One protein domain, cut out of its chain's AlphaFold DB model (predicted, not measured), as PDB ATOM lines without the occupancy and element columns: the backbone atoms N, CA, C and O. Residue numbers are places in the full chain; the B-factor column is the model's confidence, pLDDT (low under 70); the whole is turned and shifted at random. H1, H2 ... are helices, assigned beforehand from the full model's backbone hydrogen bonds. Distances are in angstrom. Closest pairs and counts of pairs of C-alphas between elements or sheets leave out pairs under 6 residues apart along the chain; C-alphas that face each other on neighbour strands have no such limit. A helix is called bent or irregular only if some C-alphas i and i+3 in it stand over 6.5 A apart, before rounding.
ATOM      1  N   GLU A  17     -22.020   3.085  30.527       46.56
ATOM      2  CA  GLU A  17     -23.179   3.635  29.795       46.56
ATOM      3  C   GLU A  17     -24.171   4.396  30.697       46.56
ATOM      4  O   GLU A  17     -24.669   5.452  30.311       46.56
ATOM      5  N   ASP A  18     -24.388   3.927  31.928       47.97
ATOM      6  CA  ASP A  18     -25.330   4.518  32.897       47.97
ATOM      7  C   ASP A  18     -24.818   5.861  33.470       47.97
ATOM      8  O   ASP A  18     -25.578   6.774  33.800       47.97
ATOM      9  N   HIS A  19     -23.493   6.025  33.537       50.00
ATOM     10  CA  HIS A  19     -22.856   7.254  34.014       50.00
ATOM     11  C   HIS A  19     -23.030   8.427  33.048       50.00
ATOM     12  O   HIS A  19     -23.410   9.514  33.478       50.00
ATOM     13  N   THR A  20     -22.866   8.201  31.743       54.91
ATOM     14  CA  THR A  20     -22.947   9.283  30.749       54.91
ATOM     15  C   THR A  20     -24.348   9.911  30.701       54.91
ATOM     16  O   THR A  20     -24.480  11.132  30.639       54.91
ATOM     17  N   ALA A  21     -25.409   9.101  30.814       56.59
ATOM     18  CA  ALA A  21     -26.790   9.591  30.891       56.59
ATOM     19  C   ALA A  21     -27.081  10.353  32.204       56.59
ATOM     20  O   ALA A  21     -27.737  11.402  32.180       56.59
ATOM     21  N   SER A  22     -26.551   9.873  33.338       66.25
ATOM     22  CA  SER A  22     -26.578  10.579  34.632       66.25
ATOM     23  C   SER A  22     -25.899  11.949  34.544       66.25
ATOM     24  O   SER A  22     -26.441  12.942  35.030       66.25
ATOM     25  N   ASP A  23     -24.725  12.017  33.919       65.62
ATOM     26  CA  ASP A  23     -23.908  13.230  33.873       65.62
ATOM     27  C   ASP A  23     -24.498  14.279  32.920       65.62
ATOM     28  O   ASP A  23     -24.551  15.460  33.269       65.62
ATOM     29  N   ILE A  24     -25.059  13.849  31.782       67.31
ATOM     30  CA  ILE A  24     -25.866  14.706  30.899       67.31
ATOM     31  C   ILE A  24     -27.085  15.252  31.656       67.31
ATOM     32  O   ILE A  24     -27.329  16.459  31.642       67.31
ATOM     33  N   THR A  25     -27.826  14.392  32.362       72.44
ATOM     34  CA  THR A  25     -29.003  14.814  33.142       72.44
ATOM     35  C   THR A  25     -28.612  15.844  34.204       72.44
ATOM     36  O   THR A  25     -29.239  16.895  34.291       72.44
ATOM     37  N   ARG A  26     -27.514  15.608  34.934       73.25
ATOM     38  CA  ARG A  26     -26.977  16.517  35.958       73.25
ATOM     39  C   ARG A  26     -26.506  17.859  35.394       73.25
ATOM     40  O   ARG A  26     -26.652  18.882  36.066       73.25
ATOM     41  N   ALA A  27     -25.959  17.877  34.179       71.62
ATOM     42  CA  ALA A  27     -25.605  19.113  33.487       71.62
ATOM     43  C   ALA A  27     -26.853  19.959  33.175       71.62
ATOM     44  O   ALA A  27     -26.864  21.153  33.473       71.62
ATOM     45  N   PHE A  28     -27.929  19.344  32.669       74.62
ATOM     46  CA  PHE A  28     -29.205  20.035  32.446       74.62
ATOM     47  C   PHE A  28     -29.856  20.512  33.757       74.62
ATOM     48  O   PHE A  28     -30.296  21.657  33.828       74.62
ATOM     49  N   ASP A  29     -29.833  19.694  34.812       74.50
ATOM     50  CA  ASP A  29     -30.316  20.037  36.163       74.50
ATOM     51  C   ASP A  29     -29.607  21.276  36.746       74.50
ATOM     52  O   ASP A  29     -30.221  22.161  37.347       74.50
ATOM     53  N   THR A  30     -28.288  21.352  36.546       76.56
ATOM     54  CA  THR A  30     -27.448  22.458  37.025       76.56
ATOM     55  C   THR A  30     -27.736  23.741  36.247       76.56
ATOM     56  O   THR A  30     -27.829  24.810  36.845       76.56
ATOM     57  N   LEU A  31     -27.936  23.644  34.928       70.00
ATOM     58  CA  LEU A  31     -28.350  24.781  34.104       70.00
ATOM     59  C   LEU A  31     -29.737  25.291  34.519       70.00
ATOM     60  O   LEU A  31     -29.896  26.491  34.729       70.00
ATOM     61  N   ALA A  32     -30.714  24.396  34.715       67.06
ATOM     62  CA  ALA A  32     -32.067  24.760  35.139       67.06
ATOM     63  C   ALA A  32     -32.076  25.550  36.463       67.06
ATOM     64  O   ALA A  32     -32.747  26.574  36.561       67.06
ATOM     65  N   LYS A  33     -31.266  25.137  37.448       68.81
ATOM     66  CA  LYS A  33     -31.139  25.821  38.752       68.81
ATOM     67  C   LYS A  33     -30.455  27.188  38.683       68.81
ATOM     68  O   LYS A  33     -30.763  28.056  39.490       68.81
ATOM     69  N   VAL A  34     -29.540  27.405  37.738       68.00
ATOM     70  CA  VAL A  34     -28.894  28.720  37.538       68.00
ATOM     71  C   VAL A  34     -29.818  29.696  36.794       68.00
ATOM     72  O   VAL A  34     -29.716  30.905  36.987       68.00
ATOM     73  N   LEU A  35     -30.730  29.179  35.965       57.12
ATOM     74  CA  LEU A  35     -31.707  29.963  35.204       57.12
ATOM     75  C   LEU A  35     -32.955  30.362  36.012       57.12
ATOM     76  O   LEU A  35     -33.658  31.282  35.603       57.12
ATOM     77  N   HIS A  36     -33.207  29.711  37.149       57.44
ATOM     78  CA  HIS A  36     -34.318  30.005  38.056       57.44
ATOM     79  C   HIS A  36     -33.804  30.171  39.499       57.44
ATOM     80  O   HIS A  36     -33.806  29.199  40.258       57.44
ATOM     81  N   PRO A  37     -33.339  31.373  39.899       46.78
ATOM     82  CA  PRO A  37     -33.170  31.683  41.313       46.78
ATOM     83  C   PRO A  37     -34.529  31.607  42.024       46.78
ATOM     84  O   PRO A  37     -35.555  31.959  41.444       46.78
ATOM     85  N   ASP A  38     -34.514  31.121  43.263       52.47
ATOM     86  CA  ASP A  38     -35.690  30.921  44.115       52.47
ATOM     87  C   ASP A  38     -36.501  32.221  44.277       52.47
ATOM     88  O   ASP A  38     -36.046  33.159  44.930       52.47
ATOM     89  N   ASP A  39     -37.696  32.259  43.683       40.81
ATOM     90  CA  ASP A  39     -38.738  33.253  43.955       40.81
ATOM     91  C   ASP A  39     -40.014  32.480  44.308       40.81
ATOM     92  O   ASP A  39     -40.590  31.759  43.488       40.81
ATOM     93  N   GLY A  40     -40.408  32.557  45.577       47.19
ATOM     94  CA  GLY A  40     -41.514  31.777  46.122       47.19
ATOM     95  C   GLY A  40     -42.863  32.501  46.118       47.19
ATOM     96  O   GLY A  40     -42.947  33.715  45.967       47.19
ATOM     97  N   SER A  41     -43.895  31.728  46.479       36.47
ATOM     98  CA  SER A  41     -45.233  32.159  46.931       36.47
ATOM     99  C   SER A  41     -46.299  32.530  45.882       36.47
ATOM    100  O   SER A  41     -46.186  33.533  45.194       36.47
ATOM    101  N   ALA A  42     -47.435  31.816  45.991       35.34
ATOM    102  CA  ALA A  42     -48.786  32.136  45.491       35.34
ATOM    103  C   ALA A  42     -48.969  32.243  43.955       35.34
ATOM    104  O   ALA A  42     -48.076  32.641  43.228       35.34
ATOM    105  N   GLY A  43     -50.118  31.901  43.369       37.78
ATOM    106  CA  GLY A  43     -51.393  31.453  43.936       37.78
ATOM    107  C   GLY A  43     -52.572  32.019  43.128       37.78
ATOM    108  O   GLY A  43     -52.501  33.150  42.675       37.78
ATOM    109  N   GLU A  44     -53.649  31.235  43.008       34.25
ATOM    110  CA  GLU A  44     -54.987  31.624  42.506       34.25
ATOM    111  C   GLU A  44     -55.217  31.788  40.980       34.25
ATOM    112  O   GLU A  44     -54.983  32.823  40.373       34.25
ATOM    113  N   SER A  45     -55.818  30.732  40.415       42.75
ATOM    114  CA  SER A  45     -57.121  30.724  39.716       42.75
ATOM    115  C   SER A  45     -57.451  31.763  38.629       42.75
ATOM    116  O   SER A  45     -57.681  32.938  38.911       42.75
ATOM    117  N   LEU A  46     -57.742  31.259  37.421       35.03
ATOM    118  CA  LEU A  46     -58.782  31.831  36.560       35.03
ATOM    119  C   LEU A  46     -59.505  30.725  35.772       35.03
ATOM    120  O   LEU A  46     -58.928  30.096  34.889       35.03
ATOM    121  N   GLU A  47     -60.783  30.496  36.081       46.12
ATOM    122  CA  GLU A  47     -61.684  29.715  35.227       46.12
ATOM    123  C   GLU A  47     -62.041  30.517  33.967       46.12
ATOM    124  O   GLU A  47     -62.390  31.695  34.050       46.12
ATOM    125  N   THR A  48     -62.081  29.872  32.800       34.78
ATOM    126  CA  THR A  48     -62.929  30.308  31.680       34.78
ATOM    127  C   THR A  48     -63.380  29.076  30.902       34.78
ATOM    128  O   THR A  48     -62.566  28.288  30.434       34.78
ATOM    129  N   THR A  49     -64.697  28.894  30.804       52.53
ATOM    130  CA  THR A  49     -65.325  27.692  30.242       52.53
ATOM    131  C   THR A  49     -66.015  28.026  28.928       52.53
ATOM    132  O   THR A  49     -67.027  28.727  28.937       52.53
ATOM    133  N   MET A  50     -65.558  27.447  27.815       37.81
ATOM    134  CA  MET A  50     -66.374  27.299  26.605       37.81
ATOM    135  C   MET A  50     -66.262  25.876  26.050       37.81
ATOM    136  O   MET A  50     -65.200  25.407  25.663       37.81
ATOM    137  N   GLN A  51     -67.394  25.171  26.041       44.91
ATOM    138  CA  GLN A  51     -67.497  23.798  25.551       44.91
ATOM    139  C   GLN A  51     -67.701  23.784  24.032       44.91
ATOM    140  O   GLN A  51     -68.667  24.365  23.537       44.91
ATOM    141  N   LEU A  52     -66.873  23.028  23.309       36.56
ATOM    142  CA  LEU A  52     -67.182  22.539  21.963       36.56
ATOM    143  C   LEU A  52     -66.989  21.017  21.900       36.56
ATOM    144  O   LEU A  52     -66.280  20.422  22.708       36.56
ATOM    145  N   MET A  53     -67.751  20.375  21.018       47.62
ATOM    146  CA  MET A  53     -68.187  18.990  21.203       47.62
ATOM    147  C   MET A  53     -67.307  17.941  20.506       47.62
ATOM    148  O   MET A  53     -66.961  18.105  19.339       47.62
ATOM    149  N   SER A  54     -67.235  16.764  21.145       40.81
ATOM    150  CA  SER A  54     -66.957  15.421  20.579       40.81
ATOM    151  C   SER A  54     -65.507  14.921  20.629       40.81
ATOM    152  O   SER A  54     -64.648  15.398  19.899       40.81
ATOM    153  N   GLY A  55     -65.294  13.839  21.390       37.69
ATOM    154  CA  GLY A  55     -64.041  13.075  21.442       37.69
ATOM    155  C   GLY A  55     -63.374  13.146  22.814       37.69
ATOM    156  O   GLY A  55     -62.907  14.203  23.220       37.69
ATOM    157  N   ASP A  56     -63.348  12.022  23.532       43.22
ATOM    158  CA  ASP A  56     -62.740  11.897  24.861       43.22
ATOM    159  C   ASP A  56     -61.208  12.039  24.793       43.22
ATOM    160  O   ASP A  56     -60.497  11.087  24.481       43.22
ATOM    161  N   GLN A  57     -60.717  13.254  25.039       43.06
ATOM    162  CA  GLN A  57     -59.301  13.609  25.163       43.06
ATOM    163  C   GLN A  57     -59.155  14.558  26.362       43.06
ATOM    164  O   GLN A  57     -58.953  15.760  26.203       43.06
ATOM    165  N   SER A  58     -59.303  14.025  27.580       39.16
ATOM    166  CA  SER A  58     -59.189  14.784  28.838       39.16
ATOM    167  C   SER A  58     -57.735  15.177  29.174       39.16
ATOM    168  O   SER A  58     -57.185  14.767  30.198       39.16
ATOM    169  N   GLY A  59     -57.114  15.988  28.317       46.75
ATOM    170  CA  GLY A  59     -55.905  16.759  28.612       46.75
ATOM    171  C   GLY A  59     -56.228  18.256  28.747       46.75
ATOM    172  O   GLY A  59     -57.264  18.697  28.248       46.75
ATOM    173  N   PRO A  60     -55.373  19.058  29.408       43.53
ATOM    174  CA  PRO A  60     -55.563  20.504  29.474       43.53
ATOM    175  C   PRO A  60     -55.400  21.114  28.074       43.53
ATOM    176  O   PRO A  60     -54.294  21.184  27.539       43.53
ATOM    177  N   VAL A  61     -56.508  21.548  27.469       50.97
ATOM    178  CA  VAL A  61     -56.485  22.281  26.199       50.97
ATOM    179  C   VAL A  61     -56.060  23.715  26.488       50.97
ATOM    180  O   VAL A  61     -56.816  24.504  27.048       50.97
ATOM    181  N   VAL A  62     -54.825  24.036  26.117       59.19
ATOM    182  CA  VAL A  62     -54.261  25.380  26.229       59.19
ATOM    183  C   VAL A  62     -54.708  26.196  25.017       59.19
ATOM    184  O   VAL A  62     -54.185  26.025  23.915       59.19
ATOM    185  N   GLU A  63     -55.684  27.078  25.214       50.47
ATOM    186  CA  GLU A  63     -56.153  27.997  24.176       50.47
ATOM    187  C   GLU A  63     -55.180  29.182  24.053       50.47
ATOM    188  O   GLU A  63     -55.208  30.134  24.832       50.47
ATOM    189  N   LEU A  64     -54.260  29.090  23.091       54.44
ATOM    190  CA  LEU A  64     -53.323  30.162  22.758       54.44
ATOM    191  C   LEU A  64     -53.980  31.155  21.800       54.44
ATOM    192  O   LEU A  64     -54.124  30.875  20.610       54.44
ATOM    193  N   ASP A  65     -54.342  32.327  22.319       45.38
ATOM    194  CA  ASP A  65     -54.867  33.426  21.509       45.38
ATOM    195  C   ASP A  65     -53.737  34.076  20.686       45.38
ATOM    196  O   ASP A  65     -52.870  34.782  21.211       45.38
ATOM    197  N   GLY A  66     -53.716  33.784  19.382       56.97
ATOM    198  CA  GLY A  66     -52.744  34.305  18.417       56.97
ATOM    199  C   GLY A  66     -52.017  33.229  17.592       56.97
ATOM    200  O   GLY A  66     -52.216  32.029  17.777       56.97
ATOM    201  N   PRO A  67     -51.167  33.633  16.628       57.88
ATOM    202  CA  PRO A  67     -50.386  32.692  15.831       57.88
ATOM    203  C   PRO A  67     -49.313  31.990  16.682       57.88
ATOM    204  O   PRO A  67     -48.554  32.649  17.392       57.88
ATOM    205  N   LEU A  68     -49.194  30.661  16.532       63.19
ATOM    206  CA  LEU A  68     -48.209  29.808  17.230       63.19
ATOM    207  C   LEU A  68     -46.767  30.342  17.164       63.19
ATOM    208  O   LEU A  68     -45.988  30.145  18.094       63.19
ATOM    209  N   LEU A  69     -46.415  31.006  16.060       62.50
ATOM    210  CA  LEU A  69     -45.132  31.663  15.842       62.50
ATOM    211  C   LEU A  69     -45.371  33.137  15.500       62.50
ATOM    212  O   LEU A  69     -45.959  33.461  14.470       62.50
ATOM    213  N   SER A  70     -44.871  34.038  16.341       64.12
ATOM    214  CA  SER A  70     -44.735  35.468  16.017       64.12
ATOM    215  C   SER A  70     -43.572  35.695  15.036       64.12
ATOM    216  O   SER A  70     -42.626  34.908  15.016       64.12
ATOM    217  N   GLU A  71     -43.578  36.796  14.271       60.03
ATOM    218  CA  GLU A  71     -42.519  37.105  13.282       60.03
ATOM    219  C   GLU A  71     -41.094  37.121  13.876       60.03
ATOM    220  O   GLU A  71     -40.127  36.788  13.192       60.03
ATOM    221  N   SER A  72     -40.957  37.414  15.174       62.06
ATOM    222  CA  SER A  72     -39.700  37.332  15.935       62.06
ATOM    223  C   SER A  72     -39.097  35.924  16.031       62.06
ATOM    224  O   SER A  72     -37.899  35.800  16.275       62.06
ATOM    225  N   HIS A  73     -39.898  34.873  15.832       63.88
ATOM    226  CA  HIS A  73     -39.488  33.465  15.906       63.88
ATOM    227  C   HIS A  73     -39.126  32.866  14.537       63.88
ATOM    228  O   HIS A  73     -38.551  31.782  14.472       63.88
ATOM    229  N   ILE A  74     -39.409  33.574  13.441       60.62
ATOM    230  CA  ILE A  74     -39.026  33.178  12.079       60.62
ATOM    231  C   ILE A  74     -37.495  33.221  11.839       60.62
ATOM    232  O   ILE A  74     -36.965  32.285  11.230       60.62
ATOM    233  N   PRO A  75     -36.728  34.242  12.287       60.50
ATOM    234  CA  PRO A  75     -35.295  34.320  12.004       60.50
ATOM    235  C   PRO A  75     -34.453  33.407  12.912       60.50
ATOM    236  O   PRO A  75     -33.941  33.823  13.952       60.50
ATOM    237  N   PHE A  76     -34.189  32.178  12.463       62.00
ATOM    238  CA  PHE A  76     -33.192  31.291  13.082       62.00
ATOM    239  C   PHE A  76     -31.753  31.731  12.741       62.00
ATOM    240  O   PHE A  76     -31.042  31.120  11.941       62.00
ATOM    241  N   LYS A  77     -31.320  32.859  13.312       57.06
ATOM    242  CA  LYS A  77     -30.055  33.514  12.958       57.06
ATOM    243  C   LYS A  77     -28.879  32.990  13.789       57.06
ATOM    244  O   LYS A  77     -28.471  33.619  14.764       57.06
ATOM    245  N   LEU A  78     -28.279  31.876  13.363       58.69
ATOM    246  CA  LEU A  78     -27.010  31.401  13.928       58.69
ATOM    247  C   LEU A  78     -25.881  32.404  13.637       58.69
ATOM    248  O   LEU A  78     -25.319  32.448  12.542       58.69
ATOM    249  N   MET A  79     -25.529  33.207  14.640       52.25
ATOM    250  CA  MET A  79     -24.372  34.100  14.591       52.25
ATOM    251  C   MET A  79     -23.108  33.308  14.953       52.25
ATOM    252  O   MET A  79     -22.770  33.123  16.126       52.25
ATOM    253  N   MET A  80     -22.415  32.819  13.926       54.56
ATOM    254  CA  MET A  80     -21.066  32.266  14.057       54.56
ATOM    255  C   MET A  80     -20.050  33.401  14.267       54.56
ATOM    256  O   MET A  80     -20.216  34.475  13.682       54.56
ATOM    257  N   PRO A  81     -19.020  33.206  15.108       46.66
ATOM    258  CA  PRO A  81     -18.022  34.235  15.344       46.66
ATOM    259  C   PRO A  81     -17.126  34.345  14.104       46.66
ATOM    260  O   PRO A  81     -16.559  33.352  13.653       46.66
ATOM    261  N   LEU A  82     -16.989  35.552  13.550       41.38
ATOM    262  CA  LEU A  82     -15.871  35.849  12.654       41.38
ATOM    263  C   LEU A  82     -14.616  36.143  13.498       41.38
ATOM    264  O   LEU A  82     -14.744  36.783  14.544       41.38
ATOM    265  N   PRO A  83     -13.410  35.768  13.033       50.06
ATOM    266  CA  PRO A  83     -13.133  35.029  11.800       50.06
ATOM    267  C   PRO A  83     -13.418  33.522  11.936       50.06
ATOM    268  O   PRO A  83     -13.164  32.926  12.980       50.06
ATOM    269  N   VAL A  84     -13.880  32.898  10.847       55.22
ATOM    270  CA  VAL A  84     -13.843  31.431  10.703       55.22
ATOM    271  C   VAL A  84     -12.387  30.967  10.855       55.22
ATOM    272  O   VAL A  84     -11.534  31.492  10.135       55.22
ATOM    273  N   PRO A  85     -12.067  30.027  11.765       55.38
ATOM    274  CA  PRO A  85     -10.701  29.541  11.917       55.38
ATOM    275  C   PRO A  85     -10.185  28.922  10.615       55.38
ATOM    276  O   PRO A  85     -10.872  28.101  10.010       55.38
ATOM    277  N   GLU A  86      -8.948  29.244  10.221       52.34
ATOM    278  CA  GLU A  86      -8.298  28.654   9.033       52.34
ATOM    279  C   GLU A  86      -8.159  27.122   9.120       52.34
ATOM    280  O   GLU A  86      -7.972  26.452   8.106       52.34
ATOM    281  N   TYR A  87      -8.283  26.557  10.326       55.66
ATOM    282  CA  TYR A  87      -8.224  25.125  10.584       55.66
ATOM    283  C   TYR A  87      -9.529  24.619  11.196       55.66
ATOM    284  O   TYR A  87      -9.863  24.918  12.346       55.66
ATOM    285  N   LEU A  88     -10.222  23.766  10.439       62.78
ATOM    286  CA  LEU A  88     -11.351  22.965  10.904       62.78
ATOM    287  C   LEU A  88     -10.866  21.892  11.890       62.78
ATOM    288  O   LEU A  88     -10.571  20.755  11.531       62.78
ATOM    289  N   ASN A  89     -10.745  22.285  13.156       65.81
ATOM    290  CA  ASN A  89     -10.374  21.410  14.263       65.81
ATOM    291  C   ASN A  89     -11.640  20.809  14.909       65.81
ATOM    292  O   ASN A  89     -12.690  21.454  14.931       65.81
ATOM    293  N   VAL A  90     -11.542  19.610  15.493       72.56
ATOM    294  CA  VAL A  90     -12.646  18.934  16.208       72.56
ATOM    295  C   VAL A  90     -13.280  19.853  17.261       72.56
ATOM    296  O   VAL A  90     -14.498  19.902  17.385       72.56
ATOM    297  N   ASN A  91     -12.465  20.662  17.944       76.62
ATOM    298  CA  ASN A  91     -12.936  21.652  18.915       76.62
ATOM    299  C   ASN A  91     -13.894  22.690  18.303       76.62
ATOM    300  O   ASN A  91     -14.910  23.009  18.911       76.62
ATOM    301  N   TYR A  92     -13.618  23.174  17.087       77.62
ATOM    302  CA  TYR A  92     -14.482  24.134  16.387       77.62
ATOM    303  C   TYR A  92     -15.797  23.495  15.924       77.62
ATOM    304  O   TYR A  92     -16.855  24.122  15.991       77.62
ATOM    305  N   ILE A  93     -15.746  22.228  15.500       79.12
ATOM    306  CA  ILE A  93     -16.936  21.444  15.144       79.12
ATOM    307  C   ILE A  93     -17.833  21.284  16.381       79.12
ATOM    308  O   ILE A  93     -19.027  21.580  16.313       79.12
ATOM    309  N   CYS A  94     -17.256  20.897  17.523       80.56
ATOM    310  CA  CYS A  94     -17.973  20.760  18.790       80.56
ATOM    311  C   CYS A  94     -18.509  22.099  19.321       80.56
ATOM    312  O   CYS A  94     -19.648  22.138  19.784       80.56
ATOM    313  N   GLU A  95     -17.753  23.201  19.229       82.00
ATOM    314  CA  GLU A  95     -18.240  24.537  19.609       82.00
ATOM    315  C   GLU A  95     -19.440  24.944  18.742       82.00
ATOM    316  O   GLU A  95     -20.488  25.324  19.262       82.00
ATOM    317  N   SER A  96     -19.318  24.807  17.418       81.25
ATOM    318  CA  SER A  96     -20.366  25.192  16.467       81.25
ATOM    319  C   SER A  96     -21.632  24.348  16.642       81.25
ATOM    320  O   SER A  96     -22.734  24.894  16.671       81.25
ATOM    321  N   ALA A  97     -21.487  23.032  16.839       83.94
ATOM    322  CA  ALA A  97     -22.599  22.134  17.141       83.94
ATOM    323  C   ALA A  97     -23.253  22.460  18.494       83.94
ATOM    324  O   ALA A  97     -24.476  22.508  18.585       83.94
ATOM    325  N   SER A  98     -22.462  22.763  19.529       85.06
ATOM    326  CA  SER A  98     -22.990  23.167  20.838       85.06
ATOM    327  C   SER A  98     -23.784  24.471  20.736       85.06
ATOM    328  O   SER A  98     -24.907  24.548  21.224       85.06
ATOM    329  N   ARG A  99     -23.253  25.486  20.040       85.06
ATOM    330  CA  ARG A  99     -23.943  26.767  19.800       85.06
ATOM    331  C   ARG A  99     -25.245  26.582  19.028       85.06
ATOM    332  O   ARG A  99     -26.241  27.211  19.374       85.06
ATOM    333  N   LEU A 100     -25.247  25.711  18.018       85.75
ATOM    334  CA  LEU A 100     -26.447  25.357  17.267       85.75
ATOM    335  C   LEU A 100     -27.489  24.664  18.156       85.75
ATOM    336  O   LEU A 100     -28.658  25.030  18.102       85.75
ATOM    337  N   LEU A 101     -27.072  23.719  19.006       86.31
ATOM    338  CA  LEU A 101     -27.957  23.043  19.954       86.31
ATOM    339  C   LEU A 101     -28.574  24.044  20.941       86.31
ATOM    340  O   LEU A 101     -29.795  24.105  21.051       86.31
ATOM    341  N   PHE A 102     -27.759  24.881  21.595       84.19
ATOM    342  CA  PHE A 102     -28.241  25.932  22.500       84.19
ATOM    343  C   PHE A 102     -29.213  26.898  21.811       84.19
ATOM    344  O   PHE A 102     -30.237  27.244  22.399       84.19
ATOM    345  N   LEU A 103     -28.939  27.296  20.563       84.75
ATOM    346  CA  LEU A 103     -29.844  28.140  19.783       84.75
ATOM    347  C   LEU A 103     -31.174  27.433  19.482       84.75
ATOM    348  O   LEU A 103     -32.222  28.057  19.610       84.75
ATOM    349  N   SER A 104     -31.149  26.143  19.134       85.31
ATOM    350  CA  SER A 104     -32.359  25.336  18.930       85.31
ATOM    351  C   SER A 104     -33.198  25.211  20.207       85.31
ATOM    352  O   SER A 104     -34.406  25.432  20.152       85.31
ATOM    353  N   MET A 105     -32.572  24.948  21.363       82.31
ATOM    354  CA  MET A 105     -33.283  24.874  22.649       82.31
ATOM    355  C   MET A 105     -33.875  26.229  23.060       82.31
ATOM    356  O   MET A 105     -35.010  26.302  23.529       82.31
ATOM    357  N   HIS A 106     -33.114  27.317  22.892       82.19
ATOM    358  CA  HIS A 106     -33.581  28.667  23.213       82.19
ATOM    359  C   HIS A 106     -34.728  29.093  22.290       82.19
ATOM    360  O   HIS A 106     -35.690  29.703  22.748       82.19
ATOM    361  N   TRP A 107     -34.647  28.759  20.999       83.75
ATOM    362  CA  TRP A 107     -35.721  29.002  20.039       83.75
ATOM    363  C   TRP A 107     -37.008  28.279  20.455       83.75
ATOM    364  O   TRP A 107     -38.046  28.925  20.575       83.75
ATOM    365  N   ALA A 108     -36.926  26.988  20.791       81.25
ATOM    366  CA  ALA A 108     -38.073  26.221  21.278       81.25
ATOM    367  C   ALA A 108     -38.692  26.849  22.543       81.25
ATOM    368  O   ALA A 108     -39.887  27.131  22.568       81.25
ATOM    369  N   ARG A 109     -37.868  27.184  23.550       75.88
ATOM    370  CA  ARG A 109     -38.322  27.842  24.794       75.88
ATOM    371  C   ARG A 109     -38.868  29.256  24.598       75.88
ATOM    372  O   ARG A 109     -39.594  29.725  25.467       75.88
ATOM    373  N   SER A 110     -38.512  29.961  23.522       77.75
ATOM    374  CA  SER A 110     -39.041  31.309  23.257       77.75
ATOM    375  C   SER A 110     -40.481  31.309  22.739       77.75
ATOM    376  O   SER A 110     -41.163  32.322  22.855       77.75
ATOM    377  N   ILE A 111     -40.969  30.174  22.229       79.88
ATOM    378  CA  ILE A 111     -42.328  30.046  21.699       79.88
ATOM    379  C   ILE A 111     -43.336  30.047  22.865       79.88
ATOM    380  O   ILE A 111     -43.288  29.135  23.696       79.88
ATOM    381  N   PRO A 112     -44.301  30.989  22.922       73.00
ATOM    382  CA  PRO A 112     -45.291  31.039  24.003       73.00
ATOM    383  C   PRO A 112     -46.121  29.754  24.121       73.00
ATOM    384  O   PRO A 112     -46.427  29.313  25.223       73.00
ATOM    385  N   ALA A 113     -46.417  29.103  22.991       73.69
ATOM    386  CA  ALA A 113     -47.115  27.820  22.962       73.69
ATOM    387  C   ALA A 113     -46.343  26.687  23.658       73.69
ATOM    388  O   ALA A 113     -46.957  25.845  24.306       73.69
ATOM    389  N   PHE A 114     -45.008  26.689  23.580       74.19
ATOM    390  CA  PHE A 114     -44.174  25.720  24.287       74.19
ATOM    391  C   PHE A 114     -44.243  25.954  25.801       74.19
ATOM    392  O   PHE A 114     -44.569  25.034  26.543       74.19
ATOM    393  N   GLN A 115     -44.063  27.206  26.239       73.56
ATOM    394  CA  GLN A 115     -44.160  27.583  27.658       73.56
ATOM    395  C   GLN A 115     -45.542  27.293  28.262       73.56
ATOM    396  O   GLN A 115     -45.640  26.949  29.434       73.56
ATOM    397  N   ALA A 116     -46.611  27.422  27.475       70.88
ATOM    398  CA  ALA A 116     -47.971  27.191  27.949       70.88
ATOM    399  C   ALA A 116     -48.355  25.694  27.996       70.88
ATOM    400  O   ALA A 116     -49.158  25.297  28.836       70.88
ATOM    401  N   LEU A 117     -47.754  24.848  27.147       66.12
ATOM    402  CA  LEU A 117     -47.864  23.378  27.207       66.12
ATOM    403  C   LEU A 117     -46.919  22.741  28.252       66.12
ATOM    404  O   LEU A 117     -47.073  21.570  28.617       66.12
ATOM    405  N   GLY A 118     -45.919  23.494  28.710       56.94
ATOM    406  CA  GLY A 118     -44.825  23.027  29.549       56.94
ATOM    407  C   GLY A 118     -44.956  23.393  31.026       56.94
ATOM    408  O   GLY A 118     -44.524  24.457  31.461       56.94
ATOM    409  N   GLY A 119     -45.413  22.447  31.852       63.78
ATOM    410  CA  GLY A 119     -44.904  22.385  33.228       63.78
ATOM    411  C   GLY A 119     -43.390  22.118  33.209       63.78
ATOM    412  O   GLY A 119     -42.893  21.511  32.260       63.78
ATOM    413  N   GLN A 120     -42.657  22.529  34.249       58.88
ATOM    414  CA  GLN A 120     -41.181  22.527  34.271       58.88
ATOM    415  C   GLN A 120     -40.539  21.167  33.906       58.88
ATOM    416  O   GLN A 120     -39.488  21.134  33.264       58.88
ATOM    417  N   ASP A 121     -41.195  20.051  34.240       64.38
ATOM    418  CA  ASP A 121     -40.774  18.691  33.866       64.38
ATOM    419  C   ASP A 121     -41.131  18.304  32.416       64.38
ATOM    420  O   ASP A 121     -40.387  17.572  31.756       64.38
ATOM    421  N   ASN A 122     -42.264  18.793  31.897       70.50
ATOM    422  CA  ASN A 122     -42.750  18.486  30.548       70.50
ATOM    423  C   ASN A 122     -41.897  19.188  29.478       70.50
ATOM    424  O   ASN A 122     -41.535  18.565  28.482       70.50
ATOM    425  N   ASP A 123     -41.481  20.431  29.749       72.19
ATOM    426  CA  ASP A 123     -40.472  21.183  28.987       72.19
ATOM    427  C   ASP A 123     -39.232  20.326  28.688       72.19
ATOM    428  O   ASP A 123     -38.770  20.225  27.550       72.19
ATOM    429  N   ILE A 124     -38.674  19.704  29.732       76.50
ATOM    430  CA  ILE A 124     -37.426  18.941  29.653       76.50
ATOM    431  C   ILE A 124     -37.643  17.634  28.888       76.50
ATOM    432  O   ILE A 124     -36.783  17.251  28.093       76.50
ATOM    433  N   ASN A 125     -38.769  16.952  29.107       77.94
ATOM    434  CA  ASN A 125     -39.084  15.704  28.412       77.94
ATOM    435  C   ASN A 125     -39.323  15.935  26.917       77.94
ATOM    436  O   ASN A 125     -38.697  15.260  26.102       77.94
ATOM    437  N   LEU A 126     -40.124  16.939  26.553       77.62
ATOM    438  CA  LEU A 126     -40.373  17.294  25.158       77.62
ATOM    439  C   LEU A 126     -39.070  17.697  24.452       77.62
ATOM    440  O   LEU A 126     -38.772  17.205  23.364       77.62
ATOM    441  N   MET A 127     -38.223  18.495  25.110       81.12
ATOM    442  CA  MET A 127     -36.906  18.852  24.576       81.12
ATOM    443  C   MET A 127     -35.991  17.627  24.401       81.12
ATOM    444  O   MET A 127     -35.326  17.500  23.377       81.12
ATOM    445  N   LYS A 128     -35.968  16.691  25.363       80.88
ATOM    446  CA  LYS A 128     -35.214  15.421  25.266       80.88
ATOM    447  C   LYS A 128     -35.709  14.507  24.143       80.88
ATOM    448  O   LYS A 128     -34.914  13.712  23.645       80.88
ATOM    449  N   ALA A 129     -36.972  14.633  23.752       80.75
ATOM    450  CA  ALA A 129     -37.584  13.840  22.700       80.75
ATOM    451  C   ALA A 129     -37.331  14.429  21.294       80.75
ATOM    452  O   ALA A 129     -37.028  13.679  20.372       80.75
ATOM    453  N   CYS A 130     -37.356  15.763  21.136       84.56
ATOM    454  CA  CYS A 130     -37.262  16.431  19.822       84.56
ATOM    455  C   CYS A 130     -35.923  17.144  19.500       84.56
ATOM    456  O   CYS A 130     -35.755  17.664  18.390       84.56
ATOM    457  N   TRP A 131     -34.947  17.204  20.419       86.25
ATOM    458  CA  TRP A 131     -33.686  17.946  20.194       86.25
ATOM    459  C   TRP A 131     -32.873  17.460  18.994       86.25
ATOM    460  O   TRP A 131     -32.193  18.262  18.361       86.25
ATOM    461  N   ASN A 132     -32.910  16.162  18.691       87.19
ATOM    462  CA  ASN A 132     -32.204  15.547  17.569       87.19
ATOM    463  C   ASN A 132     -32.740  16.074  16.226       87.19
ATOM    464  O   ASN A 132     -31.959  16.432  15.344       87.19
ATOM    465  N   GLU A 133     -34.061  16.178  16.097       88.62
ATOM    466  CA  GLU A 133     -34.755  16.677  14.912       88.62
ATOM    467  C   GLU A 133     -34.640  18.203  14.795       88.62
ATOM    468  O   GLU A 133     -34.305  18.715  13.724       88.62
ATOM    469  N   LEU A 134     -34.786  18.939  15.904       86.88
ATOM    470  CA  LEU A 134     -34.508  20.381  15.963       86.88
ATOM    471  C   LEU A 134     -33.053  20.707  15.597       86.88
ATOM    472  O   LEU A 134     -32.791  21.686  14.890       86.88
ATOM    473  N   PHE A 135     -32.096  19.903  16.068       88.25
ATOM    474  CA  PHE A 135     -30.681  20.035  15.733       88.25
ATOM    475  C   PHE A 135     -30.428  19.723  14.257       88.25
ATOM    476  O   PHE A 135     -29.744  20.502  13.598       88.25
ATOM    477  N   ALA A 136     -31.015  18.654  13.710       88.62
ATOM    478  CA  ALA A 136     -30.903  18.325  12.290       88.62
ATOM    479  C   ALA A 136     -31.480  19.443  11.403       88.62
ATOM    480  O   ALA A 136     -30.789  19.932  10.507       88.62
ATOM    481  N   LEU A 137     -32.697  19.926  11.687       87.69
ATOM    482  CA  LEU A 137     -33.317  21.052  10.976       87.69
ATOM    483  C   LEU A 137     -32.489  22.338  11.101       87.69
ATOM    484  O   LEU A 137     -32.313  23.060  10.121       87.69
ATOM    485  N   GLY A 138     -31.944  22.619  12.288       86.69
ATOM    486  CA  GLY A 138     -31.010  23.722  12.504       86.69
ATOM    487  C   GLY A 138     -29.719  23.576  11.691       86.69
ATOM    488  O   GLY A 138     -29.265  24.550  11.097       86.69
ATOM    489  N   LEU A 139     -29.161  22.367  11.605       86.56
ATOM    490  CA  LEU A 139     -27.936  22.078  10.859       86.56
ATOM    491  C   LEU A 139     -28.155  22.214   9.352       86.56
ATOM    492  O   LEU A 139     -27.307  22.780   8.670       86.56
ATOM    493  N   ALA A 140     -29.301  21.759   8.839       86.69
ATOM    494  CA  ALA A 140     -29.700  21.964   7.451       86.69
ATOM    495  C   ALA A 140     -29.854  23.459   7.124       86.69
ATOM    496  O   ALA A 140     -29.259  23.939   6.157       86.69
ATOM    497  N   GLN A 141     -30.556  24.216   7.975       83.25
ATOM    498  CA  GLN A 141     -30.743  25.662   7.811       83.25
ATOM    499  C   GLN A 141     -29.416  26.440   7.880       83.25
ATOM    500  O   GLN A 141     -29.216  27.412   7.153       83.25
ATOM    501  N   CYS A 142     -28.481  26.001   8.725       79.69
ATOM    502  CA  CYS A 142     -27.159  26.606   8.884       79.69
ATOM    503  C   CYS A 142     -26.062  25.925   8.046       79.69
ATOM    504  O   CYS A 142     -24.887  26.253   8.214       79.69
ATOM    505  N   SER A 143     -26.413  25.015   7.133       81.06
ATOM    506  CA  SER A 143     -25.464  24.116   6.455       81.06
ATOM    507  C   SER A 143     -24.382  24.853   5.659       81.06
ATOM    508  O   SER A 143     -23.203  24.494   5.726       81.06
ATOM    509  N   ASN A 144     -24.777  25.935   4.983       71.69
ATOM    510  CA  ASN A 144     -23.883  26.849   4.271       71.69
ATOM    511  C   ASN A 144     -22.997  27.673   5.223       71.69
ATOM    512  O   ASN A 144     -21.824  27.886   4.932       71.69
ATOM    513  N   ILE A 145     -23.534  28.115   6.367       71.19
ATOM    514  CA  ILE A 145     -22.813  28.952   7.346       71.19
ATOM    515  C   ILE A 145     -21.754  28.122   8.085       71.19
ATOM    516  O   ILE A 145     -20.637  28.582   8.299       71.19
ATOM    517  N   MET A 146     -22.097  26.886   8.452       70.38
ATOM    518  CA  MET A 146     -21.195  25.944   9.117       70.38
ATOM    519  C   MET A 146     -20.258  25.213   8.147       70.38
ATOM    520  O   MET A 146     -19.356  24.519   8.603       70.38
ATOM    521  N   ASN A 147     -20.450  25.353   6.828       75.12
ATOM    522  CA  ASN A 147     -19.745  24.581   5.802       75.12
ATOM    523  C   ASN A 147     -19.741  23.075   6.140       75.12
ATOM    524  O   ASN A 147     -18.696  22.433   6.296       75.12
ATOM    525  N   VAL A 148     -20.948  22.513   6.281       76.94
ATOM    526  CA  VAL A 148     -21.154  21.118   6.710       76.94
ATOM    527  C   VAL A 148     -20.391  20.134   5.819       76.94
ATOM    528  O   VAL A 148     -19.815  19.182   6.332       76.94
ATOM    529  N   GLY A 149     -20.277  20.396   4.512       76.50
ATOM    530  CA  GLY A 149     -19.469  19.574   3.606       76.50
ATOM    531  C   GLY A 149     -18.011  19.427   4.060       76.50
ATOM    532  O   GLY A 149     -17.497  18.311   4.108       76.50
ATOM    533  N   THR A 150     -17.367  20.522   4.477       78.62
ATOM    534  CA  THR A 150     -15.964  20.487   4.926       78.62
ATOM    535  C   THR A 150     -15.839  19.960   6.361       78.62
ATOM    536  O   THR A 150     -14.891  19.231   6.650       78.62
ATOM    537  N   ILE A 151     -16.820  20.226   7.239       80.69
ATOM    538  CA  ILE A 151     -16.916  19.582   8.567       80.69
ATOM    539  C   ILE A 151     -16.947  18.056   8.423       80.69
ATOM    540  O   ILE A 151     -16.134  17.362   9.031       80.69
ATOM    541  N   LEU A 152     -17.858  17.522   7.605       79.81
ATOM    542  CA  LEU A 152     -18.011  16.077   7.444       79.81
ATOM    543  C   LEU A 152     -16.770  15.459   6.790       79.81
ATOM    544  O   LEU A 152     -16.311  14.417   7.249       79.81
ATOM    545  N   SER A 153     -16.150  16.124   5.808       80.94
ATOM    546  CA  SER A 153     -14.857  15.686   5.264       80.94
ATOM    547  C   SER A 153     -13.741  15.654   6.318       80.94
ATOM    548  O   SER A 153     -12.945  14.715   6.316       80.94
ATOM    549  N   ALA A 154     -13.679  16.617   7.244       81.19
ATOM    550  CA  ALA A 154     -12.707  16.603   8.339       81.19
ATOM    551  C   ALA A 154     -12.955  15.436   9.316       81.19
ATOM    552  O   ALA A 154     -12.010  14.740   9.695       81.19
ATOM    553  N   ILE A 155     -14.220  15.164   9.661       80.38
ATOM    554  CA  ILE A 155     -14.597  14.024  10.513       80.38
ATOM    555  C   ILE A 155     -14.256  12.695   9.824       80.38
ATOM    556  O   ILE A 155     -13.674  11.824  10.464       80.38
ATOM    557  N   ILE A 156     -14.553  12.541   8.527       82.31
ATOM    558  CA  ILE A 156     -14.229  11.329   7.754       82.31
ATOM    559  C   ILE A 156     -12.718  11.071   7.762       82.31
ATOM    560  O   ILE A 156     -12.306   9.958   8.081       82.31
ATOM    561  N   ASN A 157     -11.890  12.090   7.499       82.81
ATOM    562  CA  ASN A 157     -10.430  11.951   7.560       82.81
ATOM    563  C   ASN A 157      -9.960  11.522   8.961       82.81
ATOM    564  O   ASN A 157      -9.225  10.545   9.087       82.81
ATOM    565  N   HIS A 158     -10.437  12.185  10.021       82.44
ATOM    566  CA  HIS A 158     -10.116  11.816  11.404       82.44
ATOM    567  C   HIS A 158     -10.519  10.367  11.731       82.44
ATOM    568  O   HIS A 158      -9.792   9.643  12.415       82.44
ATOM    569  N   LEU A 159     -11.676   9.927  11.233       81.56
ATOM    570  CA  LEU A 159     -12.213   8.590  11.458       81.56
ATOM    571  C   LEU A 159     -11.425   7.517  10.693       81.56
ATOM    572  O   LEU A 159     -11.149   6.459  11.252       81.56
ATOM    573  N   GLN A 160     -10.985   7.810   9.465       80.31
ATOM    574  CA  GLN A 160     -10.073   6.954   8.700       80.31
ATOM    575  C   GLN A 160      -8.709   6.817   9.390       80.31
ATOM    576  O   GLN A 160      -8.236   5.694   9.556       80.31
ATOM    577  N   THR A 161      -8.112   7.916   9.868       82.38
ATOM    578  CA  THR A 161      -6.869   7.864  10.660       82.38
ATOM    579  C   THR A 161      -7.054   7.038  11.934       82.38
ATOM    580  O   THR A 161      -6.248   6.159  12.219       82.38
ATOM    581  N   SER A 162      -8.152   7.243  12.664       79.38
ATOM    582  CA  SER A 162      -8.422   6.536  13.925       79.38
ATOM    583  C   SER A 162      -8.710   5.035  13.742       79.38
ATOM    584  O   SER A 162      -8.443   4.246  14.647       79.38
ATOM    585  N   LEU A 163      -9.235   4.628  12.578       80.19
ATOM    586  CA  LEU A 163      -9.341   3.221  12.166       80.19
ATOM    587  C   LEU A 163      -7.969   2.629  11.813       80.19
ATOM    588  O   LEU A 163      -7.696   1.479  12.144       80.19
ATOM    589  N   GLN A 164      -7.100   3.407  11.162       75.75
ATOM    590  CA  GLN A 164      -5.744   2.986  10.796       75.75
ATOM    591  C   GLN A 164      -4.802   2.876  12.012       75.75
ATOM    592  O   GLN A 164      -3.864   2.087  11.985       75.75
ATOM    593  N   GLU A 165      -5.071   3.623  13.087       80.56
ATOM    594  CA  GLU A 165      -4.391   3.517  14.388       80.56
ATOM    595  C   GLU A 165      -4.958   2.406  15.308       80.56
ATOM    596  O   GLU A 165      -4.592   2.355  16.479       80.56
ATOM    597  N   GLU A 166      -5.897   1.569  14.836       74.00
ATOM    598  CA  GLU A 166      -6.633   0.549  15.625       74.00
ATOM    599  C   GLU A 166      -7.351   1.071  16.896       74.00
ATOM    600  O   GLU A 166      -7.892   0.295  17.684       74.00
ATOM    601  N   LYS A 167      -7.458   2.396  17.085       71.12
ATOM    602  CA  LYS A 167      -8.194   3.015  18.208       71.12
ATOM    603  C   LYS A 167      -9.704   2.773  18.142       71.12
ATOM    604  O   LYS A 167     -10.389   2.903  19.156       71.12
ATOM    605  N   LEU A 168     -10.236   2.467  16.957       72.38
ATOM    606  CA  LEU A 168     -11.657   2.237  16.699       72.38
ATOM    607  C   LEU A 168     -11.857   0.866  16.041       72.38
ATOM    608  O   LEU A 168     -11.163   0.544  15.079       72.38
ATOM    609  N   SER A 169     -12.855   0.091  16.484       78.94
ATOM    610  CA  SER A 169     -13.243  -1.129  15.757       78.94
ATOM    611  C   SER A 169     -13.883  -0.773  14.401       78.94
ATOM    612  O   SER A 169     -14.590   0.242  14.299       78.94
ATOM    613  N   PRO A 170     -13.693  -1.606  13.362       77.19
ATOM    614  CA  PRO A 170     -14.256  -1.364  12.037       77.19
ATOM    615  C   PRO A 170     -15.794  -1.371  12.021       77.19
ATOM    616  O   PRO A 170     -16.395  -0.675  11.205       77.19
ATOM    617  N   GLU A 171     -16.451  -2.087  12.936       81.50
ATOM    618  CA  GLU A 171     -17.908  -2.050  13.132       81.50
ATOM    619  C   GLU A 171     -18.359  -0.662  13.599       81.50
ATOM    620  O   GLU A 171     -19.261  -0.073  13.003       81.50
ATOM    621  N   ARG A 172     -17.692  -0.100  14.619       78.81
ATOM    622  CA  ARG A 172     -17.993   1.252  15.121       78.81
ATOM    623  C   ARG A 172     -17.737   2.312  14.051       78.81
ATOM    624  O   ARG A 172     -18.556   3.211  13.879       78.81
ATOM    625  N   GLY A 173     -16.647   2.174  13.294       80.75
ATOM    626  CA  GLY A 173     -16.334   3.068  12.180       80.75
ATOM    627  C   GLY A 173     -17.422   3.087  11.102       80.75
ATOM    628  O   GLY A 173     -17.831   4.163  10.670       80.75
ATOM    629  N   LYS A 174     -17.951   1.915  10.718       83.19
ATOM    630  CA  LYS A 174     -19.062   1.803   9.754       83.19
ATOM    631  C   LYS A 174     -20.325   2.515  10.233       83.19
ATOM    632  O   LYS A 174     -20.899   3.274   9.460       83.19
ATOM    633  N   VAL A 175     -20.727   2.312  11.492       85.62
ATOM    634  CA  VAL A 175     -21.919   2.960  12.067       85.62
ATOM    635  C   VAL A 175     -21.784   4.484  12.010       85.62
ATOM    636  O   VAL A 175     -22.659   5.161  11.475       85.62
ATOM    637  N   VAL A 176     -20.663   5.044  12.478       82.88
ATOM    638  CA  VAL A 176     -20.460   6.505  12.460       82.88
ATOM    639  C   VAL A 176     -20.406   7.053  11.027       82.88
ATOM    640  O   VAL A 176     -21.000   8.097  10.759       82.88
ATOM    641  N   MET A 177     -19.772   6.343  10.087       82.94
ATOM    642  CA  MET A 177     -19.758   6.717   8.666       82.94
ATOM    643  C   MET A 177     -21.175   6.759   8.066       82.94
ATOM    644  O   MET A 177     -21.500   7.664   7.300       82.94
ATOM    645  N   GLU A 178     -22.038   5.814   8.441       88.19
ATOM    646  CA  GLU A 178     -23.430   5.754   7.992       88.19
ATOM    647  C   GLU A 178     -24.276   6.907   8.573       88.19
ATOM    648  O   GLU A 178     -25.069   7.520   7.859       88.19
ATOM    649  N   HIS A 179     -24.065   7.270   9.845       86.69
ATOM    650  CA  HIS A 179     -24.680   8.461  10.450       86.69
ATOM    651  C   HIS A 179     -24.215   9.764   9.781       86.69
ATOM    652  O   HIS A 179     -25.044  10.633   9.502       86.69
ATOM    653  N   ILE A 180     -22.917   9.890   9.477       85.19
ATOM    654  CA  ILE A 180     -22.355  11.018   8.718       85.19
ATOM    655  C   ILE A 180     -23.022  11.123   7.344       85.19
ATOM    656  O   ILE A 180     -23.464  12.208   6.966       85.19
ATOM    657  N   TRP A 181     -23.145  10.002   6.627       86.06
ATOM    658  CA  TRP A 181     -23.787   9.963   5.315       86.06
ATOM    659  C   TRP A 181     -25.248  10.419   5.379       86.06
ATOM    660  O   TRP A 181     -25.628  11.331   4.648       86.06
ATOM    661  N   ARG A 182     -26.052   9.858   6.296       88.44
ATOM    662  CA  ARG A 182     -27.459  10.263   6.483       88.44
ATOM    663  C   ARG A 182     -27.593  11.755   6.789       88.44
ATOM    664  O   ARG A 182     -28.452  12.417   6.216       88.44
ATOM    665  N   MET A 183     -26.728  12.299   7.648       85.44
ATOM    666  CA  MET A 183     -26.735  13.727   7.978       85.44
ATOM    667  C   MET A 183     -26.370  14.598   6.764       85.44
ATOM    668  O   MET A 183     -26.992  15.637   6.533       85.44
ATOM    669  N   GLN A 184     -25.397  14.165   5.953       85.12
ATOM    670  CA  GLN A 184     -25.022  14.844   4.711       85.12
ATOM    671  C   GLN A 184     -26.155  14.819   3.682       85.12
ATOM    672  O   GLN A 184     -26.450  15.834   3.054       85.12
ATOM    673  N   GLU A 185     -26.795  13.665   3.509       88.69
ATOM    674  CA  GLU A 185     -27.907  13.455   2.586       88.69
ATOM    675  C   GLU A 185     -29.142  14.266   2.994       88.69
ATOM    676  O   GLU A 185     -29.766  14.894   2.137       88.69
ATOM    677  N   PHE A 186     -29.429  14.357   4.297       88.38
ATOM    678  CA  PHE A 186     -30.453  15.245   4.845       88.38
ATOM    679  C   PHE A 186     -30.153  16.718   4.539       88.38
ATOM    680  O   PHE A 186     -30.980  17.395   3.925       88.38
ATOM    681  N   CYS A 187     -28.948  17.205   4.868       86.94
ATOM    682  CA  CYS A 187     -28.548  18.585   4.577       86.94
ATOM    683  C   CYS A 187     -28.618  18.891   3.071       86.94
ATOM    684  O   CYS A 187     -29.150  19.922   2.679       86.94
ATOM    685  N   ASN A 188     -28.151  17.978   2.214       86.56
ATOM    686  CA  ASN A 188     -28.230  18.121   0.759       86.56
ATOM    687  C   ASN A 188     -29.675  18.134   0.240       86.56
ATOM    688  O   ASN A 188     -29.976  18.863  -0.702       86.56
ATOM    689  N   SER A 189     -30.563  17.324   0.817       89.25
ATOM    690  CA  SER A 189     -31.973  17.257   0.416       89.25
ATOM    691  C   SER A 189     -32.713  18.533   0.807       89.25
ATOM    692  O   SER A 189     -33.387  19.126  -0.032       89.25
ATOM    693  N   MET A 190     -32.491  19.023   2.027       86.44
ATOM    694  CA  MET A 190     -33.002  20.317   2.480       86.44
ATOM    695  C   MET A 190     -32.433  21.475   1.644       86.44
ATOM    696  O   MET A 190     -33.184  22.349   1.229       86.44
ATOM    697  N   SER A 191     -31.149  21.458   1.278       84.81
ATOM    698  CA  SER A 191     -30.575  22.467   0.371       84.81
ATOM    699  C   SER A 191     -31.177  22.437  -1.040       84.81
ATOM    700  O   SER A 191     -31.292  23.486  -1.666       84.81
ATOM    701  N   LYS A 192     -31.586  21.262  -1.549       86.62
ATOM    702  CA  LYS A 192     -32.275  21.120  -2.850       86.62
ATOM    703  C   LYS A 192     -33.734  21.573  -2.815       86.62
ATOM    704  O   LYS A 192     -34.223  22.057  -3.828       86.62
ATOM    705  N   LEU A 193     -34.418  21.376  -1.687       87.31
ATOM    706  CA  LEU A 193     -35.781  21.869  -1.464       87.31
ATOM    707  C   LEU A 193     -35.820  23.396  -1.300       87.31
ATOM    708  O   LEU A 193     -36.869  23.993  -1.503       87.31
ATOM    709  N   SER A 194     -34.684  24.001  -0.930       84.06
ATOM    710  CA  SER A 194     -34.527  25.428  -0.629       84.06
ATOM    711  C   SER A 194     -35.659  26.027   0.231       84.06
ATOM    712  O   SER A 194     -36.251  27.011  -0.207       84.06
ATOM    713  N   PRO A 195     -35.977  25.474   1.426       83.56
ATOM    714  CA  PRO A 195     -37.076  25.991   2.225       83.56
ATOM    715  C   PRO A 195     -36.804  27.411   2.710       83.56
ATOM    716  O   PRO A 195     -35.689  27.741   3.138       83.56
ATOM    717  N   ASP A 196     -37.848  28.227   2.714       83.75
ATOM    718  CA  ASP A 196     -37.808  29.578   3.251       83.75
ATOM    719  C   ASP A 196     -37.689  29.586   4.784       83.75
ATOM    720  O   ASP A 196     -37.952  28.602   5.484       83.75
ATOM    721  N   SER A 197     -37.318  30.740   5.352       79.81
ATOM    722  CA  SER A 197     -37.168  30.882   6.815       79.81
ATOM    723  C   SER A 197     -38.464  30.564   7.574       79.81
ATOM    724  O   SER A 197     -38.410  30.020   8.676       79.81
ATOM    725  N   TYR A 198     -39.618  30.851   6.962       81.44
ATOM    726  CA  TYR A 198     -40.936  30.484   7.481       81.44
ATOM    727  C   TYR A 198     -41.144  28.968   7.495       81.44
ATOM    728  O   TYR A 198     -41.553  28.422   8.516       81.44
ATOM    729  N   GLU A 199     -40.823  28.270   6.405       85.81
ATOM    730  CA  GLU A 199     -40.994  26.816   6.302       85.81
ATOM    731  C   GLU A 199     -40.104  26.075   7.303       85.81
ATOM    732  O   GLU A 199     -40.575  25.165   7.978       85.81
ATOM    733  N   TYR A 200     -38.855  26.516   7.494       84.38
ATOM    734  CA  TYR A 200     -37.998  25.992   8.562       84.38
ATOM    735  C   TYR A 200     -38.583  26.213   9.961       84.38
ATOM    736  O   TYR A 200     -38.486  25.320  10.803       84.38
ATOM    737  N   ALA A 201     -39.179  27.379  10.230       82.81
ATOM    738  CA  ALA A 201     -39.795  27.667  11.523       82.81
ATOM    739  C   ALA A 201     -41.035  26.783  11.767       82.81
ATOM    740  O   ALA A 201     -41.169  26.206  12.846       82.81
ATOM    741  N   TYR A 202     -41.885  26.590  10.752       84.12
ATOM    742  CA  TYR A 202     -43.038  25.688  10.834       84.12
ATOM    743  C   TYR A 202     -42.637  24.210  10.925       84.12
ATOM    744  O   TYR A 202     -43.205  23.499  11.745       84.12
ATOM    745  N   LEU A 203     -41.633  23.742  10.175       86.75
ATOM    746  CA  LEU A 203     -41.102  22.377  10.303       86.75
ATOM    747  C   LEU A 203     -40.583  22.109  11.719       86.75
ATOM    748  O   LEU A 203     -40.903  21.080  12.310       86.75
ATOM    749  N   LYS A 204     -39.833  23.057  12.293       85.62
ATOM    750  CA  LYS A 204     -39.363  22.966  13.680       85.62
ATOM    751  C   LYS A 204     -40.513  22.994  14.688       85.62
ATOM    752  O   LYS A 204     -40.437  22.283  15.679       85.62
ATOM    753  N   ALA A 205     -41.578  23.760  14.440       83.06
ATOM    754  CA  ALA A 205     -42.767  23.767  15.294       83.06
ATOM    755  C   ALA A 205     -43.574  22.459  15.191       83.06
ATOM    756  O   ALA A 205     -44.047  21.964  16.206       83.06
ATOM    757  N   ILE A 206     -43.683  21.860  14.000       85.25
ATOM    758  CA  ILE A 206     -44.309  20.540  13.805       85.25
ATOM    759  C   ILE A 206     -43.544  19.471  14.590       85.25
ATOM    760  O   ILE A 206     -44.166  18.693  15.301       85.25
ATOM    761  N   VAL A 207     -42.210  19.474  14.512       85.62
ATOM    762  CA  VAL A 207     -41.334  18.610  15.324       85.62
ATOM    763  C   VAL A 207     -41.541  18.857  16.823       85.62
ATOM    764  O   VAL A 207     -41.719  17.912  17.585       85.62
ATOM    765  N   LEU A 208     -41.574  20.124  17.243       80.75
ATOM    766  CA  LEU A 208     -41.714  20.524  18.646       80.75
ATOM    767  C   LEU A 208     -43.063  20.128  19.264       80.75
ATOM    768  O   LEU A 208     -43.117  19.831  20.451       80.75
ATOM    769  N   PHE A 209     -44.140  20.133  18.479       78.75
ATOM    770  CA  PHE A 209     -45.493  19.773  18.918       78.75
ATOM    771  C   PHE A 209     -45.945  18.397  18.399       78.75
ATOM    772  O   PHE A 209     -47.137  18.085  18.433       78.75
ATOM    773  N   SER A 210     -45.013  17.565  17.921       78.25
ATOM    774  CA  SER A 210     -45.303  16.204  17.465       78.25
ATOM    775  C   SER A 210     -45.612  15.304  18.670       78.25
ATOM    776  O   SER A 210     -44.740  15.111  19.517       78.25
TER     777      SER A 210
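Overview. This is residues 17 to 210 of the 213 residues of the protein "NR2C2" of Poeciliopsis prolifica (blackstripe livebearer) (UniProt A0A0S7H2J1). The model is a long, loose helical body built round H4b, the second arm of the bent helix H4, with H2, H6 and H7 packed on it. The hairpin of H5 and H6 reaches out to one end of the long axis; H1 touches no helix, and residues 33 to 59 stick out in a wide loop at the other end. The printed part has 194 residues with seven named helices, H1 to H7 in order, and no named strand; the class is all helix. The whole is loose, with a radius of gyration of the C-alphas of 20.6 A, and elongated, spanning 67 by 40 by 38 A.

Along the chain. H1, residues 17 to 35, begins with C-alpha 17 at (-23.179, 3.635, 29.795) and is 28.2 A long. After a long link, H2, residues 90 to 110, is 30.0 A long, and H3 follows at residues 112 to 117. H4, residues 120 to 141, was assigned as one helix by its hydrogen bonds but is bent: C-alphas 129 and 132 are 7.6 A apart. Its arms are H4a, residues 120 to 129, and H4b, residues 132 to 141, where C-alpha 132 is at (-32.204, 15.547, 17.569). H5, residues 148 to 164, is 24.1 A long; H6, residues 170 to 193, is 34.4 A long. H7, residues 197 to 208, ends with C-alpha 208 at (-41.714, 20.524, 18.646).

Arrangement. H4 is the hub, touching four other helices, and its arms stand at a steep tilt of 66 degrees. H2 touches H4b with residues 100 to 104 alone, about perpendicular at 74 degrees; the closest C-alphas, of Leu 101 and Phe 135, are 5.9 A apart. H7 touches H4b at a shallow tilt of 6 degrees, opposite ways, the closest C-alphas being those of Leu 134 and Lys 204 at 6.0 A. H6 touches H4b with residues 183 to 191 alone, at a steep tilt of 52 degrees, the same way; the C-alphas of Ala 140 and Cys 187 come closest, at 4.6 A. H5 and H6 form a helical hairpin, at a shallow tilt of 10 degrees, opposite ways, closest at the C-alphas of Leu 163 and Pro 170, 6.7 A. H3 and H4a touch only at the corner, and only just, with 3 pairs of C-alphas within 8 A; the closest, of Gln 115 and Asp 123, are 7.5 A apart. H1 is apart from H2 and H4b, for instance. Each O i to N i+4 pair is within hydrogen-bond range in H2, H3, H4b, H5, H6 and H7, against 14 of 15 in H1 and 5 of 6 in H4a.

Size, cuts and confidence. The two C-alphas farthest apart, of Met 50 and Glu 165, are 67.5 A apart. Residues 17 to 27, which belong to H1, and residues 33 to 59, of which 33 to 35 belong to H1, stand free; the body without them spans 58 by 31 by 28 A. The printed part has no cut, and the link H1 to H2 is long. Mean pLDDT of the printed part is 70.6, with residues 17 to 24, 32 to 89 and 117 to 121 under 70.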